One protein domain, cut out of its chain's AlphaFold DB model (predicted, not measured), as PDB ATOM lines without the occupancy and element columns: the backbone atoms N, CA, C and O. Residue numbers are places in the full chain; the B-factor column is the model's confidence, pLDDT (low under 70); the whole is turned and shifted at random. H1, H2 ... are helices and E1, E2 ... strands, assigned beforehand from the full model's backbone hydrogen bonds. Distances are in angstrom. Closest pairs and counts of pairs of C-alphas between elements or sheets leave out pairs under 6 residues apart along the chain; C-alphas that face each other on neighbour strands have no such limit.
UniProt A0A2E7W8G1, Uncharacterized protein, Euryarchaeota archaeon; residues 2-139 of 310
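Overview. This is residues 2 to 139 of the 310 residues of an uncharacterized protein of Euryarchaeota archaeon (UniProt A0A2E7W8G1). A strongly twisted sheet of six strands has two helices, H5 and H7, packed over one face, with H4 standing up from it near the edge strand E1. H2 and H3 lie away from the sheet, and the short helices H1 and H6 graze it. The printed part has 138 residues with seven named helices and six named strands, in the order H1 E1 H2 H3 H4 H5 E2 E3 E4 E5 H6 E6 H7, and its class is mixed, helices and strands. The sheet's order is E1 E2 E3 E4 E5 E6, mixed, with E1 and E2 parallel and the other neighbours antiparallel. The whole is compact, with a radius of gyration of the C-alphas of 14.7 A and spans of 39 by 33 by 31 A.

Along the chain. The strands are E1, residues 10 to 14; E2, 64 to 69, 16.6 A; E3, 84 to 91, 21.4 A; E4, 94 to 102, 25.0 A; E5, 105 to 109, 12.8 A; and E6, 123 to 125. The helices are H1, residues 2 to 5; H2, 21 to 26; H3, 28 to 32; H4, 36 to 41; H5, 47 to 59, 18.2 A; H6, 111 to 116; and H7, 128 to 138, 15.4 A. H1 begins at C-alpha 2 (410.632, 420.919, 368.115), and H7 ends at C-alpha 138 (427.867, 428.707, 389.954).

Arrangement. E2 to E5 form a meander, each strand the antiparallel neighbour of the one before; N 66 and O 88 are 3.0 A apart, N 87 and O 99 2.9 A, and N 100 and O 107 2.8 A. At the edges, N 11 and O 65 of E1 and E2 are 2.8 A apart, and N 106 and O 125 of E5 and E6 2.8 A. E1, H2 H3 H4 H5 and E2 make a strand-helix-strand unit, two parallel neighbour strands with helices between. H4, H5 and H7 on one face give two layers, helices and sheet. H5 runs along E3 at a height over the sheet of 8.9 A, and H7 along E5 at 8.6 A. They only just touch, with 3 pairs of C-alphas within 8 A, the closest those of Leu 52 and Leu 128, 6.9 A, at a steep tilt of 43 degrees, the same way. H2 and H3 are close but not clearly touching, C-alphas 24 and 31 being 7.8 A apart. In H2 to H7 every O i to N i+4 pair is within hydrogen-bond range; H1 is too short for one.

Size, cuts and confidence. The two C-alphas farthest apart, those of Asp 29 and Lys 118, are 41.5 A apart. The printed part has no cut. The link from E2 to E3, residues 70 to 83, is long. Mean pLDDT of the printed part is 79.6; residues 2 to 5, 17 to 44 and 70 to 83 are under 70.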
ATOM      1  N   GLN A   2     409.729 421.092 369.284       53.41
ATOM      2  CA  GLN A   2     410.632 420.919 368.115       53.41
ATOM      3  C   GLN A   2     411.931 421.752 368.187       53.41
ATOM      4  O   GLN A   2     412.979 421.309 367.732       53.41
ATOM      5  N   GLN A   3     411.881 422.919 368.833       65.12
ATOM      6  CA  GLN A   3     413.030 423.809 369.012       65.12
ATOM      7  C   GLN A   3     414.167 423.208 369.863       65.12
ATOM      8  O   GLN A   3     415.305 423.638 369.724       65.12
ATOM      9  N   LEU A   4     413.903 422.208 370.716       67.50
ATOM     10  CA  LEU A   4     414.936 421.616 371.576       67.50
ATOM     11  C   LEU A   4     415.926 420.744 370.788       67.50
ATOM     12  O   LEU A   4     417.123 420.823 371.036       67.50
ATOM     13  N   PHE A   5     415.456 419.994 369.783       64.81
ATOM     14  CA  PHE A   5     416.321 419.188 368.902       64.81
ATOM     15  C   PHE A   5     417.139 420.025 367.921       64.81
ATOM     16  O   PHE A   5     418.148 419.556 367.407       64.81
ATOM     17  N   SER A   6     416.729 421.271 367.674       73.50
ATOM     18  CA  SER A   6     417.526 422.206 366.877       73.50
ATOM     19  C   SER A   6     418.667 422.858 367.662       73.50
ATOM     20  O   SER A   6     419.464 423.582 367.070       73.50
ATOM     21  N   LEU A   7     418.755 422.641 368.982       81.56
ATOM     22  CA  LEU A   7     419.817 423.221 369.800       81.56
ATOM     23  C   LEU A   7     421.077 422.351 369.689       81.56
ATOM     24  O   LEU A   7     421.079 421.221 370.175       81.56
ATOM     25  N   PRO A   8     422.179 422.863 369.110       82.25
ATOM     26  CA  PRO A   8     423.363 422.057 368.795       82.25
ATOM     27  C   PRO A   8     424.100 421.534 370.036       82.25
ATOM     28  O   PRO A   8     424.945 420.650 369.938       82.25
ATOM     29  N   ASN A   9     423.810 422.097 371.208       88.38
ATOM     30  CA  ASN A   9     424.447 421.766 372.473       88.38
ATOM     31  C   ASN A   9     423.529 421.009 373.447       88.38
ATOM     32  O   ASN A   9     423.907 420.758 374.593       88.38
ATOM     33  N   PHE A  10     422.333 420.636 373.000       85.50
ATOM     34  CA  PHE A  10     421.471 419.707 373.709       85.50
ATOM     35  C   PHE A  10     421.774 418.290 373.217       85.50
ATOM     36  O   PHE A  10     421.664 417.995 372.028       85.50
ATOM     37  N   ARG A  11     422.209 417.411 374.117       81.62
ATOM     38  CA  ARG A  11     422.506 416.023 373.771       81.62
ATOM     39  C   ARG A  11     421.184 415.266 373.628       81.62
ATOM     40  O   ARG A  11     420.310 415.351 374.484       81.62
ATOM     41  N   GLY A  12     421.053 414.501 372.544       70.06
ATOM     42  CA  GLY A  12     419.911 413.607 372.317       70.06
ATOM     43  C   GLY A  12     419.883 412.384 373.245       70.06
ATOM     44  O   GLY A  12     418.957 411.584 373.167       70.06
ATOM     45  N   THR A  13     420.889 412.234 374.110       77.50
ATOM     46  CA  THR A  13     421.010 411.170 375.107       77.50
ATOM     47  C   THR A  13     420.378 411.571 376.438       77.50
ATOM     48  O   THR A  13     420.248 412.753 376.767       77.50
ATOM     49  N   LEU A  14     420.001 410.565 377.222       78.75
ATOM     50  CA  LEU A  14     419.502 410.737 378.580       78.75
ATOM     51  C   LEU A  14     420.608 410.463 379.592       78.75
ATOM     52  O   LEU A  14     421.473 409.610 379.394       78.75
ATOM     53  N   ASN A  15     420.556 411.192 380.696       78.88
ATOM     54  CA  ASN A  15     421.459 411.023 381.809       78.88
ATOM     55  C   ASN A  15     420.802 410.173 382.901       78.88
ATOM     56  O   ASN A  15     419.883 410.623 383.587       78.88
ATOM     57  N   PHE A  16     421.316 408.959 383.086       73.56
ATOM     58  CA  PHE A  16     420.848 408.028 384.111       73.56
ATOM     59  C   PHE A  16     421.789 407.940 385.319       73.56
ATOM     60  O   PHE A  16     421.658 407.022 386.122       73.56
ATOM     61  N   SER A  17     422.725 408.879 385.503       67.06
ATOM     62  CA  SER A  17     423.714 408.787 386.591       67.06
ATOM     63  C   SER A  17     423.094 408.840 387.993       67.06
ATOM     64  O   SER A  17     423.766 408.553 388.977       67.06
ATOM     65  N   GLU A  18     421.826 409.243 388.101       61.75
ATOM     66  CA  GLU A  18     421.078 409.273 389.364       61.75
ATOM     67  C   GLU A  18     420.323 407.966 389.653       61.75
ATOM     68  O   GLU A  18     419.792 407.792 390.752       61.75
ATOM     69  N   PHE A  19     420.266 407.036 388.695       64.44
ATOM     70  CA  PHE A  19     419.682 405.719 388.913       64.44
ATOM     71  C   PHE A  19     420.596 404.913 389.830       64.44
ATOM     72  O   PHE A  19     421.817 404.907 389.674       64.44
ATOM     73  N   ARG A  20     420.014 404.222 390.819       55.81
ATOM     74  CA  ARG A  20     420.806 403.277 391.616       55.81
ATOM     75  C   ARG A  20     421.317 402.188 390.676       55.81
ATOM     76  O   ARG A  20     420.552 401.740 389.826       55.81
ATOM     77  N   SER A  21     422.555 401.734 390.880       57.84
ATOM     78  CA  SER A  21     423.204 400.702 390.052       57.84
ATOM     79  C   SER A  21     422.302 399.492 389.800       57.84
ATOM     80  O   SER A  21     422.154 399.071 388.664       57.84
ATOM     81  N   TYR A  22     421.579 399.044 390.829       51.91
ATOM     82  CA  TYR A  22     420.590 397.969 390.719       51.91
ATOM     83  C   TYR A  22     419.554 398.179 389.597       51.91
ATOM     84  O   TYR A  22     419.249 397.245 388.869       51.91
ATOM     85  N   TYR A  23     419.020 399.393 389.425       58.41
ATOM     86  CA  TYR A  23     418.048 399.670 388.359       58.41
ATOM     87  C   TYR A  23     418.705 399.754 386.982       58.41
ATOM     88  O   TYR A  23     418.077 399.383 385.997       58.41
ATOM     89  N   LEU A  24     419.953 400.226 386.910       60.41
ATOM     90  CA  LEU A  24     420.703 400.260 385.654       60.41
ATOM     91  C   LEU A  24     420.983 398.847 385.144       60.41
ATOM     92  O   LEU A  24     420.839 398.608 383.952       60.41
ATOM     93  N   ASP A  25     421.326 397.924 386.043       60.94
ATOM     94  CA  ASP A  25     421.634 396.537 385.692       60.94
ATOM     95  C   ASP A  25     420.368 395.753 385.312       60.94
ATOM     96  O   ASP A  25     420.372 395.003 384.339       60.94
ATOM     97  N   VAL A  26     419.268 395.953 386.047       59.72
ATOM     98  CA  VAL A  26     417.995 395.247 385.808       59.72
ATOM     99  C   VAL A  26     417.293 395.728 384.536       59.72
ATOM    100  O   VAL A  26     416.708 394.915 383.828       59.72
ATOM    101  N   HIS A  27     417.373 397.022 384.218       62.84
ATOM    102  CA  HIS A  27     416.698 397.620 383.059       62.84
ATOM    103  C   HIS A  27     417.667 397.977 381.922       62.84
ATOM    104  O   HIS A  27     417.331 398.780 381.055       62.84
ATOM    105  N   ALA A  28     418.877 397.407 381.909       63.09
ATOM    106  CA  ALA A  28     419.932 397.770 380.960       63.09
ATOM    107  C   ALA A  28     419.476 397.690 379.495       63.09
ATOM    108  O   ALA A  28     419.823 398.557 378.695       63.09
ATOM    109  N   ASP A  29     418.692 396.669 379.144       62.72
ATOM    110  CA  ASP A  29     418.204 396.470 377.779       62.72
ATOM    111  C   ASP A  29     417.042 397.409 377.420       62.72
ATOM    112  O   ASP A  29     417.004 397.925 376.308       62.72
ATOM    113  N   GLU A  30     416.166 397.738 378.373       60.50
ATOM    114  CA  GLU A  30     415.085 398.723 378.192       60.50
ATOM    115  C   GLU A  30     415.634 400.158 378.067       60.50
ATOM    116  O   GLU A  30     415.112 400.983 377.318       60.50
ATOM    117  N   LEU A  31     416.730 400.450 378.772       61.56
ATOM    118  CA  LEU A  31     417.419 401.740 378.767       61.56
ATOM    119  C   LEU A  31     418.203 402.015 377.478       61.56
ATOM    120  O   LEU A  31     418.344 403.180 377.102       61.56
ATOM    121  N   LYS A  32     418.701 400.976 376.790       62.12
ATOM    122  CA  LYS A  32     419.492 401.116 375.549       62.12
ATOM    123  C   LYS A  32     418.711 401.769 374.411       62.12
ATOM    124  O   LYS A  32     419.302 402.495 373.615       62.12
ATOM    125  N   ASP A  33     417.401 401.543 374.365       62.97
ATOM    126  CA  ASP A  33     416.527 402.067 373.317       62.97
ATOM    127  C   ASP A  33     415.856 403.396 373.698       62.97
ATOM    128  O   ASP A  33     415.110 403.958 372.887       62.97
ATOM    129  N   LEU A  34     416.079 403.912 374.912       64.62
ATOM    130  CA  LEU A  34     415.513 405.178 375.378       64.62
ATOM    131  C   LEU A  34     416.430 406.349 375.007       64.62
ATOM    132  O   LEU A  34     417.565 406.458 375.464       64.62
ATOM    133  N   ASP A  35     415.899 407.280 374.219       67.31
ATOM    134  CA  ASP A  35     416.569 408.526 373.863       67.31
ATOM    135  C   ASP A  35     415.730 409.749 374.272       67.31
ATOM    136  O   ASP A  35     414.556 409.662 374.658       67.31
ATOM    137  N   ALA A  36     416.342 410.934 374.204       61.56
ATOM    138  CA  ALA A  36     415.646 412.177 374.515       61.56
ATOM    139  C   ALA A  36     414.479 412.445 373.543       61.56
ATOM    140  O   ALA A  36     413.532 413.139 373.914       61.56
ATOM    141  N   ALA A  37     414.511 411.885 372.325       60.47
ATOM    142  CA  ALA A  37     413.437 411.992 371.337       60.47
ATOM    143  C   ALA A  37     412.162 411.280 371.786       60.47
ATOM    144  O   ALA A  37     411.097 411.901 371.769       60.47
ATOM    145  N   LYS A  38     412.263 410.050 372.289       65.06
ATOM    146  CA  LYS A  38     411.139 409.280 372.834       65.06
ATOM    147  C   LYS A  38     410.549 409.932 374.082       65.06
ATOM    148  O   LYS A  38     409.331 410.075 374.173       65.06
ATOM    149  N   PHE A  39     411.388 410.419 375.001       62.28
ATOM    150  CA  PHE A  39     410.901 411.131 376.190       62.28
ATOM    151  C   PHE A  39     410.210 412.456 375.832       62.28
ATOM    152  O   PHE A  39     409.158 412.780 376.380       62.28
ATOM    153  N   MET A  40     410.744 413.234 374.890       60.09
ATOM    154  CA  MET A  40     410.113 414.505 374.513       60.09
ATOM    155  C   MET A  40     408.869 414.334 373.630       60.09
ATOM    156  O   MET A  40     407.933 415.123 373.758       60.09
ATOM    157  N   ALA A  41     408.807 413.297 372.788       56.62
ATOM    158  CA  ALA A  41     407.636 412.982 371.966       56.62
ATOM    159  C   ALA A  41     406.398 412.607 372.801       56.62
ATOM    160  O   ALA A  41     405.273 412.887 372.395       56.62
ATOM    161  N   ALA A  42     406.596 412.060 374.002       60.00
ATOM    162  CA  ALA A  42     405.524 411.717 374.934       60.00
ATOM    163  C   ALA A  42     404.970 412.920 375.740       60.00
ATOM    164  O   ALA A  42     404.224 412.726 376.696       60.00
ATOM    165  N   ASN A  43     405.296 414.167 375.354       56.41
ATOM    166  CA  ASN A  43     404.802 415.410 375.975       56.41
ATOM    167  C   ASN A  43     405.143 415.530 377.477       56.41
ATOM    168  O   ASN A  43     404.378 416.048 378.289       56.41
ATOM    169  N   ILE A  44     406.314 415.010 377.842       63.53
ATOM    170  CA  ILE A  44     406.738 414.805 379.229       63.53
ATOM    171  C   ILE A  44     407.217 416.098 379.903       63.53
ATOM    172  O   ILE A  44     407.170 416.207 381.130       63.53
ATOM    173  N   LEU A  45     407.702 417.086 379.149       73.44
ATOM    174  CA  LEU A  45     408.271 418.299 379.739       73.44
ATOM    175  C   LEU A  45     407.179 419.332 380.015       73.44
ATOM    176  O   LEU A  45     406.369 419.645 379.144       73.44
ATOM    177  N   SER A  46     407.183 419.928 381.210       79.88
ATOM    178  CA  SER A  46     406.332 421.095 381.454       79.88
ATOM    179  C   SER A  46     406.755 422.277 380.560       79.88
ATOM    180  O   SER A  46     407.928 422.364 380.162       79.88
ATOM    181  N   PRO A  47     405.844 423.222 380.257       84.75
ATOM    182  CA  PRO A  47     406.198 424.454 379.552       84.75
ATOM    183  C   PRO A  47     407.321 425.233 380.251       84.75
ATOM    184  O   PRO A  47     408.283 425.642 379.604       84.75
ATOM    185  N   ASP A  48     407.254 425.355 381.579       86.31
ATOM    186  CA  ASP A  48     408.263 426.058 382.381       86.31
ATOM    187  C   ASP A  48     409.639 425.400 382.281       86.31
ATOM    188  O   ASP A  48     410.656 426.072 382.096       86.31
ATOM    189  N   PHE A  49     409.681 424.068 382.345       87.62
ATOM    190  CA  PHE A  49     410.928 423.334 382.204       87.62
ATOM    191  C   PHE A  49     411.486 423.457 380.785       87.62
ATOM    192  O   PHE A  49     412.675 423.708 380.614       87.62
ATOM    193  N   SER A  50     410.630 423.386 379.764       86.88
ATOM    194  CA  SER A  50     411.039 423.602 378.371       86.88
ATOM    195  C   SER A  50     411.661 424.990 378.171       86.88
ATOM    196  O   SER A  50     412.726 425.104 377.564       86.88
ATOM    197  N   ASN A  51     411.046 426.037 378.732       89.75
ATOM    198  CA  ASN A  51     411.557 427.410 378.667       89.75
ATOM    199  C   ASN A  51     412.919 427.554 379.358       89.75
ATOM    200  O   ASN A  51     413.810 428.237 378.841       89.75
ATOM    201  N   LEU A  52     413.103 426.882 380.497       91.94
ATOM    202  CA  LEU A  52     414.389 426.810 381.181       91.94
ATOM    203  C   LEU A  52     415.458 426.160 380.298       91.94
ATOM    204  O   LEU A  52     416.528 426.744 380.135       91.94
ATOM    205  N   VAL A  53     415.181 424.985 379.721       90.94
ATOM    206  CA  VAL A  53     416.146 424.268 378.872       90.94
ATOM    207  C   VAL A  53     416.564 425.128 377.681       90.94
ATOM    208  O   VAL A  53     417.758 425.341 377.476       90.94
ATOM    209  N   VAL A  54     415.600 425.692 376.944       90.94
ATOM    210  CA  VAL A  54     415.886 426.571 375.797       90.94
ATOM    211  C   VAL A  54     416.758 427.754 376.223       90.94
ATOM    212  O   VAL A  54     417.758 428.053 375.565       90.94
ATOM    213  N   SER A  55     416.427 428.401 377.343       94.31
ATOM    214  CA  SER A  55     417.188 429.541 377.862       94.31
ATOM    215  C   SER A  55     418.618 429.153 378.247       94.31
ATOM    216  O   SER A  55     419.562 429.866 377.903       94.31
ATOM    217  N   LEU A  56     418.800 428.013 378.922       94.75
ATOM    218  CA  LEU A  56     420.114 427.512 379.327       94.75
ATOM    219  C   LEU A  56     420.992 427.181 378.119       94.75
ATOM    220  O   LEU A  56     422.127 427.659 378.058       94.75
ATOM    221  N   CYS A  57     420.463 426.430 377.154       92.75
ATOM    222  CA  CYS A  57     421.177 426.062 375.935       92.75
ATOM    223  C   CYS A  57     421.577 427.298 375.118       92.75
ATOM    224  O   CYS A  57     422.735 427.411 374.718       92.75
ATOM    225  N   THR A  58     420.651 428.248 374.942       92.12
ATOM    226  CA  THR A  58     420.872 429.470 374.151       92.12
ATOM    227  C   THR A  58     421.914 430.387 374.794       92.12
ATOM    228  O   THR A  58     422.791 430.910 374.113       92.12
ATOM    229  N   GLN A  59     421.859 430.579 376.117       94.50
ATOM    230  CA  GLN A  59     422.781 431.480 376.823       94.50
ATOM    231  C   GLN A  59     424.162 430.861 377.086       94.50
ATOM    232  O   GLN A  59     425.093 431.580 377.453       94.50
ATOM    233  N   ASN A  60     424.315 429.542 376.921       94.00
ATOM    234  CA  ASN A  60     425.545 428.823 377.252       94.00
ATOM    235  C   ASN A  60     425.965 427.854 376.128       94.00
ATOM    236  O   ASN A  60     426.040 426.645 376.357       94.00
ATOM    237  N   PRO A  61     426.319 428.359 374.929       92.69
ATOM    238  CA  PRO A  61     426.626 427.519 373.764       92.69
ATOM    239  C   PRO A  61     427.850 426.609 373.956       92.69
ATOM    240  O   PRO A  61     427.993 425.598 373.281       92.69
ATOM    241  N   LYS A  62     428.736 426.949 374.899       92.94
ATOM    242  CA  LYS A  62     429.925 426.156 375.256       92.94
ATOM    243  C   LYS A  62     429.640 424.956 376.170       92.94
ATOM    244  O   LYS A  62     430.549 424.168 376.420       92.94
ATOM    245  N   PHE A  63     428.439 424.871 376.740       95.00
ATOM    246  CA  PHE A  63     428.034 423.778 377.625       95.00
ATOM    247  C   PHE A  63     427.175 422.789 376.866       95.00
ATOM    248  O   PHE A  63     426.430 423.186 375.979       95.00
ATOM    249  N   GLN A  64     427.263 421.528 377.258       94.00
ATOM    250  CA  GLN A  64     426.416 420.451 376.775       94.00
ATOM    251  C   GLN A  64     425.364 420.133 377.832       94.00
ATOM    252  O   GLN A  64     425.656 420.165 379.027       94.00
ATOM    253  N   PHE A  65     424.148 419.835 377.397       92.56
ATOM    254  CA  PHE A  65     423.029 419.599 378.298       92.56
ATOM    255  C   PHE A  65     422.367 418.255 378.039       92.56
ATOM    256  O   PHE A  65     422.191 417.877 376.886       92.56
ATOM    257  N   GLU A  66     421.972 417.568 379.106       90.50
ATOM    258  CA  GLU A  66     421.285 416.274 379.051       90.50
ATOM    259  C   GLU A  66     420.054 416.294 379.942       90.50
ATOM    260  O   GLU A  66     420.083 416.833 381.049       90.50
ATOM    261  N   LEU A  67     418.975 415.665 379.488       88.06
ATOM    262  CA  LEU A  67     417.827 415.405 380.347       88.06
ATOM    263  C   LEU A  67     418.139 414.260 381.304       88.06
ATOM    264  O   LEU A  67     418.682 413.242 380.890       88.06
ATOM    265  N   ALA A  68     417.747 414.410 382.565       85.69
ATOM    266  CA  ALA A  68     417.832 413.358 383.571       85.69
ATOM    267  C   ALA A  68     416.411 412.978 384.033       85.69
ATOM    268  O   ALA A  68     415.764 413.755 384.749       85.69
ATOM    269  N   PRO A  69     415.868 411.829 383.590       76.19
ATOM    270  CA  PRO A  69     414.561 411.358 384.035       76.19
ATOM    271  C   PRO A  69     414.591 410.941 385.512       76.19
ATOM    272  O   PRO A  69     415.649 410.684 386.093       76.19
ATOM    273  N   ARG A  70     413.418 410.897 386.150       69.56
ATOM    274  CA  ARG A  70     413.309 410.440 387.543       69.56
ATOM    275  C   ARG A  70     413.495 408.927 387.639       69.56
ATOM    276  O   ARG A  70     412.972 408.176 386.827       69.56
ATOM    277  N   THR A  71     414.153 408.495 388.713       60.06
ATOM    278  CA  THR A  71     414.528 407.097 388.993       60.06
ATOM    279  C   THR A  71     413.376 406.089 389.056       60.06
ATOM    280  O   THR A  71     413.634 404.894 389.018       60.06
ATOM    281  N   HIS A  72     412.126 406.542 389.178       57.25
ATOM    282  CA  HIS A  72     410.931 405.696 389.283       57.25
ATOM    283  C   HIS A  72     410.059 405.687 388.016       57.25
ATOM    284  O   HIS A  72     409.115 404.909 387.965       57.25
ATOM    285  N   ASN A  73     410.378 406.497 386.996       55.94
ATOM    286  CA  ASN A  73     409.573 406.625 385.773       55.94
ATOM    287  C   ASN A  73     410.447 406.309 384.550       55.94
ATOM    288  O   ASN A  73     410.876 407.209 383.828       55.94
ATOM    289  N   LEU A  74     410.770 405.022 384.383       54.91
ATOM    290  CA  LEU A  74     411.523 404.501 383.234       54.91
ATOM    291  C   LEU A  74     410.676 404.472 381.960       54.91
ATOM    292  O   LEU A  74     411.175 404.786 380.882       54.91
ATOM    293  N   GLU A  75     409.386 404.180 382.101       53.94
ATOM    294  CA  GLU A  75     408.423 404.309 381.018       53.94
ATOM    295  C   GLU A  75     407.774 405.701 381.046       53.94
ATOM    296  O   GLU A  75     407.432 406.211 382.120       53.94
ATOM    297  N   PRO A  76     407.582 406.336 379.877       51.47
ATOM    298  CA  PRO A  76     406.697 407.478 379.716       51.47
ATOM    299  C   PRO A  76     405.270 407.157 380.181       51.47
ATOM    300  O   PRO A  76     404.413 406.789 379.387       51.47
ATOM    301  N   ASP A  77     404.981 407.321 381.468       53.03
ATOM    302  CA  ASP A  77     403.604 407.248 381.938       53.03
ATOM    303  C   ASP A  77     402.842 408.468 381.396       53.03
ATOM    304  O   ASP A  77     403.108 409.614 381.770       53.03
ATOM    305  N   HIS A  78     401.904 408.207 380.484       51.62
ATOM    306  CA  HIS A  78     401.027 409.206 379.876       51.62
ATOM    307  C   HIS A  78     400.105 409.899 380.897       51.62
ATOM    308  O   HIS A  78     399.559 410.964 380.601       51.62
ATOM    309  N   GLN A  79     399.927 409.321 382.090       49.78
ATOM    310  CA  GLN A  79     399.169 409.899 383.202       49.78
ATOM    311  C   GLN A  79     400.059 410.681 384.178       49.78
ATOM    312  O   GLN A  79     399.595 411.649 384.795       49.78
ATOM    313  N   ALA A  80     401.344 410.334 384.287       52.91
ATOM    314  CA  ALA A  80     402.313 411.080 385.077       52.91
ATOM    315  C   ALA A  80     402.719 412.370 384.353       52.91
ATOM    316  O   ALA A  80     403.638 412.438 383.533       52.91
ATOM    317  N   LYS A  81     402.036 413.457 384.712       51.44
ATOM    318  CA  LYS A  81     402.482 414.811 384.383       51.44
ATOM    319  C   LYS A  81     403.922 414.984 384.898       51.44
ATOM    320  O   LYS A  81     404.140 414.993 386.107       51.44
ATOM    321  N   HIS A  82     404.881 415.180 383.986       58.06
ATOM    322  CA  HIS A  82     406.277 415.569 384.265       58.06
ATOM    323  C   HIS A  82     407.294 414.450 384.603       58.06
ATOM    324  O   HIS A  82     408.079 414.596 385.540       58.06
ATOM    325  N   ASN A  83     407.366 413.372 383.805       63.09
ATOM    326  CA  ASN A  83     408.380 412.293 383.946       63.09
ATOM    327  C   ASN A  83     409.852 412.744 383.831       63.09
ATOM    328  O   ASN A  83     410.754 412.044 384.294       63.09
ATOM    329  N   CYS A  84     410.118 413.921 383.260       75.75
ATOM    330  CA  CYS A  84     411.451 414.509 383.224       75.75
ATOM    331  C   CYS A  84     411.395 415.989 383.602       75.75
ATOM    332  O   CYS A  84     410.772 416.812 382.931       75.75
ATOM    333  N   ASN A  85     412.055 416.313 384.708       85.62
ATOM    334  CA  ASN A  85     412.116 417.652 385.274       85.62
ATOM    335  C   ASN A  85     413.527 418.017 385.746       85.62
ATOM    336  O   ASN A  85     413.687 418.941 386.541       85.62
ATOM    337  N   THR A  86     414.543 417.295 385.276       88.94
ATOM    338  CA  THR A  86     415.945 417.565 385.594       88.94
ATOM    339  C   THR A  86     416.747 417.715 384.317       88.94
ATOM    340  O   THR A  86     416.607 416.926 383.386       88.94
ATOM    341  N   ILE A  87     417.599 418.732 384.283       91.44
ATOM    342  CA  ILE A  87     418.595 418.940 383.240       91.44
ATOM    343  C   ILE A  87     419.976 418.996 383.879       91.44
ATOM    344  O   ILE A  87     420.188 419.675 384.888       91.44
ATOM    345  N   VAL A  88     420.913 418.267 383.294       93.88
ATOM    346  CA  VAL A  88     422.307 418.202 383.711       93.88
ATOM    347  C   VAL A  88     423.142 419.039 382.757       93.88
ATOM    348  O   VAL A  88     422.930 419.006 381.546       93.88
ATOM    349  N   ALA A  89     424.080 419.803 383.311       95.25
ATOM    350  CA  ALA A  89     425.003 420.621 382.543       95.25
ATOM    351  C   ALA A  89     426.416 420.038 382.596       95.25
ATOM    352  O   ALA A  89     426.944 419.721 383.665       95.25
ATOM    353  N   TRP A  90     427.044 419.996 381.432       94.12
ATOM    354  CA  TRP A  90     428.386 419.495 381.204       94.12
ATOM    355  C   TRP A  90     429.213 420.536 380.459       94.12
ATOM    356  O   TRP A  90     428.696 421.332 379.675       94.12
ATOM    357  N   GLN A  91     430.526 420.506 380.645       92.62
ATOM    358  CA  GLN A  91     431.455 421.101 379.693       92.62
ATOM    359  C   GLN A  91     432.500 420.055 379.327       92.62
ATOM    360  O   GLN A  91     433.301 419.668 380.177       92.62
ATOM    361  N   LYS A  92     432.485 419.610 378.063       87.81
ATOM    362  CA  LYS A  92     433.190 418.391 377.636       87.81
ATOM    363  C   LYS A  92     432.744 417.220 378.530       87.81
ATOM    364  O   LYS A  92     431.544 416.993 378.652       87.81
ATOM    365  N   ASP A  93     433.674 416.571 379.222       85.69
ATOM    366  CA  ASP A  93     433.404 415.444 380.127       85.69
ATOM    367  C   ASP A  93     433.265 415.867 381.599       85.69
ATOM    368  O   ASP A  93     433.158 415.039 382.499       85.69
ATOM    369  N   THR A  94     433.281 417.174 381.880       89.19
ATOM    370  CA  THR A  94     433.178 417.688 383.248       89.19
ATOM    371  C   THR A  94     431.734 418.001 383.618       89.19
ATOM    372  O   THR A  94     431.114 418.894 383.036       89.19
ATOM    373  N   TYR A  95     431.226 417.309 384.637       91.50
ATOM    374  CA  TYR A  95     429.935 417.595 385.258       91.50
ATOM    375  C   TYR A  95     429.963 418.957 385.965       91.50
ATOM    376  O   TYR A  95     430.814 419.204 386.822       91.50
ATOM    377  N   LEU A  96     429.025 419.849 385.634       94.31
ATOM    378  CA  LEU A  96     428.937 421.191 386.231       94.31
ATOM    379  C   LEU A  96     427.862 421.303 387.318       94.31
ATOM    380  O   LEU A  96     427.897 422.235 388.132       94.31
ATOM    381  N   GLY A  97     426.893 420.390 387.312       94.50
ATOM    382  CA  GLY A  97     425.727 420.424 388.182       94.50
ATOM    383  C   GLY A  97     424.443 420.046 387.460       94.50
ATOM    384  O   GLY A  97     424.428 419.775 386.258       94.50
ATOM    385  N   LYS A  98     423.338 420.137 388.195       94.88
ATOM    386  CA  LYS A  98     421.992 419.893 387.676       94.88
ATOM    387  C   LYS A  98     421.009 420.973 388.110       94.88
ATOM    388  O   LYS A  98     421.196 421.629 389.141       94.88
ATOM    389  N   VAL A  99     419.956 421.132 387.318       95.12
ATOM    390  CA  VAL A  99     418.800 421.973 387.628       95.12
ATOM    391  C   VAL A  99     417.549 421.112 387.583       95.12
ATOM    392  O   VAL A  99     417.285 420.450 386.584       95.12
ATOM    393  N   HIS A 100     416.788 421.129 388.668       92.44
ATOM    394  CA  HIS A 100     415.555 420.373 388.840       92.44
ATOM    395  C   HIS A 100     414.363 421.326 388.964       92.44
ATOM    396  O   HIS A 100     414.458 422.322 389.673       92.44
ATOM    397  N   LEU A 101     413.235 421.040 388.317       89.88
ATOM    398  CA  LEU A 101     411.987 421.783 388.491       89.88
ATOM    399  C   LEU A 101     411.023 420.972 389.364       89.88
ATOM    400  O   LEU A 101     410.492 419.954 388.927       89.88
ATOM    401  N   SER A 102     410.759 421.430 390.587       85.31
ATOM    402  CA  SER A 102     409.827 420.773 391.514       85.31
ATOM    403  C   SER A 102     408.886 421.791 392.145       85.31
ATOM    404  O   SER A 102     409.334 422.827 392.628       85.31
ATOM    405  N   GLY A 103     407.577 421.518 392.124       82.50
ATOM    406  CA  GLY A 103     406.570 422.390 392.741       82.50
ATOM    407  C   GLY A 103     406.594 423.838 392.231       82.50
ATOM    408  O   GLY A 103     406.419 424.761 393.020       82.50
ATOM    409  N   GLY A 104     406.889 424.044 390.941       84.69
ATOM    410  CA  GLY A 104     407.028 425.378 390.338       84.69
ATOM    411  C   GLY A 104     408.313 426.129 390.716       84.69
ATOM    412  O   GLY A 104     408.432 427.315 390.429       84.69
ATOM    413  N   GLN A 105     409.280 425.469 391.363       92.88
ATOM    414  CA  GLN A 105     410.564 426.061 391.739       92.88
ATOM    415  C   GLN A 105     411.733 425.391 391.020       92.88
ATOM    416  O   GLN A 105     411.834 424.164 390.967       92.88
ATOM    417  N   TYR A 106     412.649 426.217 390.522       95.12
ATOM    418  CA  TYR A 106     413.950 425.811 390.013       95.12
ATOM    419  C   TYR A 106     414.898 425.560 391.179       95.12
ATOM    420  O   TYR A 106     415.199 426.463 391.961       95.12
ATOM    421  N   GLU A 107     415.400 424.342 391.273       95.50
ATOM    422  CA  GLU A 107     416.358 423.878 392.260       95.50
ATOM    423  C   GLU A 107     417.696 423.592 391.575       95.50
ATOM    424  O   GLU A 107     417.832 422.653 390.796       95.50
ATOM    425  N   LEU A 108     418.693 424.433 391.846       96.69
ATOM    426  CA  LEU A 108     420.028 424.354 391.264       96.69
ATOM    427  C   LEU A 108     420.993 423.751 392.281       96.69
ATOM    428  O   LEU A 108     421.147 424.290 393.381       96.69
ATOM    429  N   SER A 109     421.680 422.675 391.905       95.00
ATOM    430  CA  SER A 109     422.625 421.978 392.784       95.00
ATOM    431  C   SER A 109     423.939 421.667 392.076       95.00
ATOM    432  O   SER A 109     423.945 421.106 390.978       95.00
ATOM    433  N   ASN A 110     425.047 421.995 392.738       94.19
ATOM    434  CA  ASN A 110     426.394 421.547 392.404       94.19
ATOM    435  C   ASN A 110     427.314 421.653 393.632       94.19
ATOM    436  O   ASN A 110     426.921 422.221 394.652       94.19
ATOM    437  N   GLN A 111     428.547 421.155 393.518       88.44
ATOM    438  CA  GLN A 111     429.503 421.130 394.632       88.44
ATOM    439  C   GLN A 111     429.811 422.531 395.192       88.44
ATOM    440  O   GLN A 111     429.942 422.697 396.400       88.44
ATOM    441  N   ARG A 112     429.872 423.572 394.349       90.06
ATOM    442  CA  ARG A 112     430.106 424.953 394.817       90.06
ATOM    443  C   ARG A 112     428.952 425.501 395.640       90.06
ATOM    444  O   ARG A 112     429.173 426.264 396.576       90.06
ATOM    445  N   ILE A 113     427.723 425.198 395.234       92.50
ATOM    446  CA  ILE A 113     426.528 425.599 395.969       92.50
ATOM    447  C   ILE A 113     426.523 424.889 397.317       92.50
ATOM    448  O   ILE A 113     426.402 425.566 398.334       92.50
ATOM    449  N   ASP A 114     426.730 423.576 397.308       88.94
ATOM    450  CA  ASP A 114     426.778 422.741 398.504       88.94
ATOM    451  C   ASP A 114     427.805 423.262 399.523       88.94
ATOM    452  O   ASP A 114     427.446 423.630 400.638       88.94
ATOM    453  N   LYS A 115     429.055 423.478 399.089       84.94
ATOM    454  CA  LYS A 115     430.135 424.024 399.931       84.94
ATOM    455  C   LYS A 115     429.842 425.413 400.521       84.94
ATOM    456  O   LYS A 115     430.381 425.754 401.572       84.94
ATOM    457  N   LYS A 116     429.039 426.253 399.851       87.69
ATOM    458  CA  LYS A 116     428.714 427.615 400.330       87.69
ATOM    459  C   LYS A 116     427.506 427.670 401.260       87.69
ATOM    460  O   LYS A 116     427.296 428.699 401.906       87.69
ATOM    461  N   LEU A 117     426.665 426.642 401.279       84.06
ATOM    462  CA  LEU A 117     425.460 426.631 402.096       84.06
ATOM    463  C   LEU A 117     425.768 426.053 403.477       84.06
ATOM    464  O   LEU A 117     426.394 425.013 403.614       84.06
ATOM    465  N   LYS A 118     425.280 426.718 404.531       78.44
ATOM    466  CA  LYS A 118     425.360 426.181 405.901       78.44
ATOM    467  C   LYS A 118     424.371 425.035 406.139       78.44
ATOM    468  O   LYS A 118     424.547 424.257 407.071       78.44
ATOM    469  N   ARG A 119     423.280 424.993 405.366       79.19
ATOM    470  CA  ARG A 119     422.206 423.992 405.430       79.19
ATOM    471  C   ARG A 119     421.632 423.778 404.029       79.19
ATOM    472  O   ARG A 119     421.360 424.758 403.336       79.19
ATOM    473  N   GLY A 120     421.385 422.518 403.672       85.75
ATOM    474  CA  GLY A 120     420.878 422.113 402.358       85.75
ATOM    475  C   GLY A 120     421.964 422.039 401.279       85.75
ATOM    476  O   GLY A 120     423.087 422.475 401.497       85.75
ATOM    477  N   HIS A 121     421.597 421.499 400.113       87.94
ATOM    478  CA  HIS A 121     422.532 421.148 399.028       87.94
ATOM    479  C   HIS A 121     422.239 421.887 397.707       87.94
ATOM    480  O   HIS A 121     422.824 421.598 396.659       87.94
ATOM    481  N   SER A 122     421.287 422.822 397.722       93.62
ATOM    482  CA  SER A 122     420.760 423.457 396.515       93.62
ATOM    483  C   SER A 122     420.263 424.881 396.771       93.62
ATOM    484  O   SER A 122     419.897 425.259 397.886       93.62
ATOM    485  N   ARG A 123     420.245 425.695 395.712       94.88
ATOM    486  CA  ARG A 123     419.595 427.012 395.697       94.88
ATOM    487  C   ARG A 123     418.275 426.911 394.955       94.88
ATOM    488  O   ARG A 123     418.243 426.391 393.844       94.88
ATOM    489  N   LYS A 124     417.212 427.446 395.553       95.12
ATOM    490  CA  LYS A 124     415.852 427.371 395.014       95.12
ATOM    491  C   LYS A 124     415.319 428.753 394.654       95.12
ATOM    492  O   LYS A 124     415.593 429.724 395.359       95.12
ATOM    493  N   THR A 125     414.566 428.849 393.566       95.94
ATOM    494  CA  THR A 125     413.853 430.071 393.172       95.94
ATOM    495  C   THR A 125     412.677 429.736 392.258       95.94
ATOM    496  O   THR A 125     412.772 428.809 391.465       95.94
ATOM    497  N   GLY A 126     411.570 430.473 392.357       95.06
ATOM    498  CA  GLY A 126     410.457 430.369 391.402       95.06
ATOM    499  C   GLY A 126     410.640 431.233 390.148       95.06
ATOM    500  O   GLY A 126     409.877 431.102 389.201       95.06
ATOM    501  N   ASP A 127     411.641 432.118 390.126       96.25
ATOM    502  CA  ASP A 127     411.861 433.056 389.023       96.25
ATOM    503  C   ASP A 127     412.911 432.524 388.039       96.25
ATOM    504  O   ASP A 127     414.043 432.206 388.420       96.25
ATOM    505  N   LEU A 128     412.545 432.450 386.754       95.38
ATOM    506  CA  LEU A 128     413.413 431.916 385.702       95.38
ATOM    507  C   LEU A 128     414.681 432.763 385.534       95.38
ATOM    508  O   LEU A 128     415.784 432.223 385.463       95.38
ATOM    509  N   ASN A 129     414.560 434.092 385.523       96.69
ATOM    510  CA  ASN A 129     415.714 434.976 385.355       96.69
ATOM    511  C   ASN A 129     416.705 434.817 386.512       96.69
ATOM    512  O   ASN A 129     417.921 434.766 386.307       96.69
ATOM    513  N   ARG A 130     416.196 434.665 387.735       97.12
ATOM    514  CA  ARG A 130     417.002 434.394 388.916       97.12
ATOM    515  C   ARG A 130     417.668 433.026 388.845       97.12
ATOM    516  O   ARG A 130     418.842 432.927 389.206       97.12
ATOM    517  N   ALA A 131     416.973 432.001 388.355       97.06
ATOM    518  CA  ALA A 131     417.554 430.680 388.130       97.06
ATOM    519  C   ALA A 131     418.739 430.760 387.153       97.06
ATOM    520  O   ALA A 131     419.823 430.265 387.461       97.06
ATOM    521  N   LEU A 132     418.582 431.477 386.036       97.31
ATOM    522  CA  LEU A 132     419.641 431.691 385.042       97.31
ATOM    523  C   LEU A 132     420.831 432.487 385.611       97.31
ATOM    524  O   LEU A 132     421.988 432.154 385.344       97.31
ATOM    525  N   GLN A 133     420.582 433.491 386.459       96.94
ATOM    526  CA  GLN A 133     421.647 434.216 387.167       96.94
ATOM    527  C   GLN A 133     422.427 433.313 388.131       96.94
ATOM    528  O   GLN A 133     423.659 433.379 388.176       96.94
ATOM    529  N   ILE A 134     421.730 432.468 388.900       96.56
ATOM    530  CA  ILE A 134     422.373 431.489 389.787       96.56
ATOM    531  C   ILE A 134     423.200 430.515 388.944       96.56
ATOM    532  O   ILE A 134     424.371 430.294 389.253       96.56
ATOM    533  N   PHE A 135     422.641 429.999 387.849       97.38
ATOM    534  CA  PHE A 135     423.347 429.102 386.942       97.38
ATOM    535  C   PHE A 135     424.655 429.734 386.445       97.38
ATOM    536  O   PHE A 135     425.735 429.203 386.699       97.38
ATOM    537  N   LYS A 136     424.591 430.939 385.865       95.25
ATOM    538  CA  LYS A 136     425.765 431.686 385.375       95.25
ATOM    539  C   LYS A 136     426.828 431.918 386.458       95.25
ATOM    540  O   LYS A 136     428.027 431.938 386.169       95.25
ATOM    541  N   GLY A 137     426.405 432.121 387.706       94.12
ATOM    542  CA  GLY A 137     427.303 432.333 388.839       94.12
ATOM    543  C   GLY A 137     428.062 431.075 389.267       94.12
ATOM    544  O   GLY A 137     429.254 431.165 389.564       94.12
ATOM    545  N   TYR A 138     427.388 429.922 389.282       95.38
ATOM    546  CA  TYR A 138     427.867 428.707 389.954       95.38
ATOM    547  C   TYR A 138     428.277 427.564 389.014       95.38
ATOM    548  O   TYR A 138     429.100 426.737 389.413       95.38
ATOM    549  N   PHE A 139     427.748 427.509 387.793       95.62
ATOM    550  CA  PHE A 139     427.962 426.422 386.834       95.62
ATOM    551  C   PHE A 139     429.088 426.804 385.876       95.62
ATOM    552  O   PHE A 139     428.887 427.384 384.812       95.62
TER     553      PHE A 139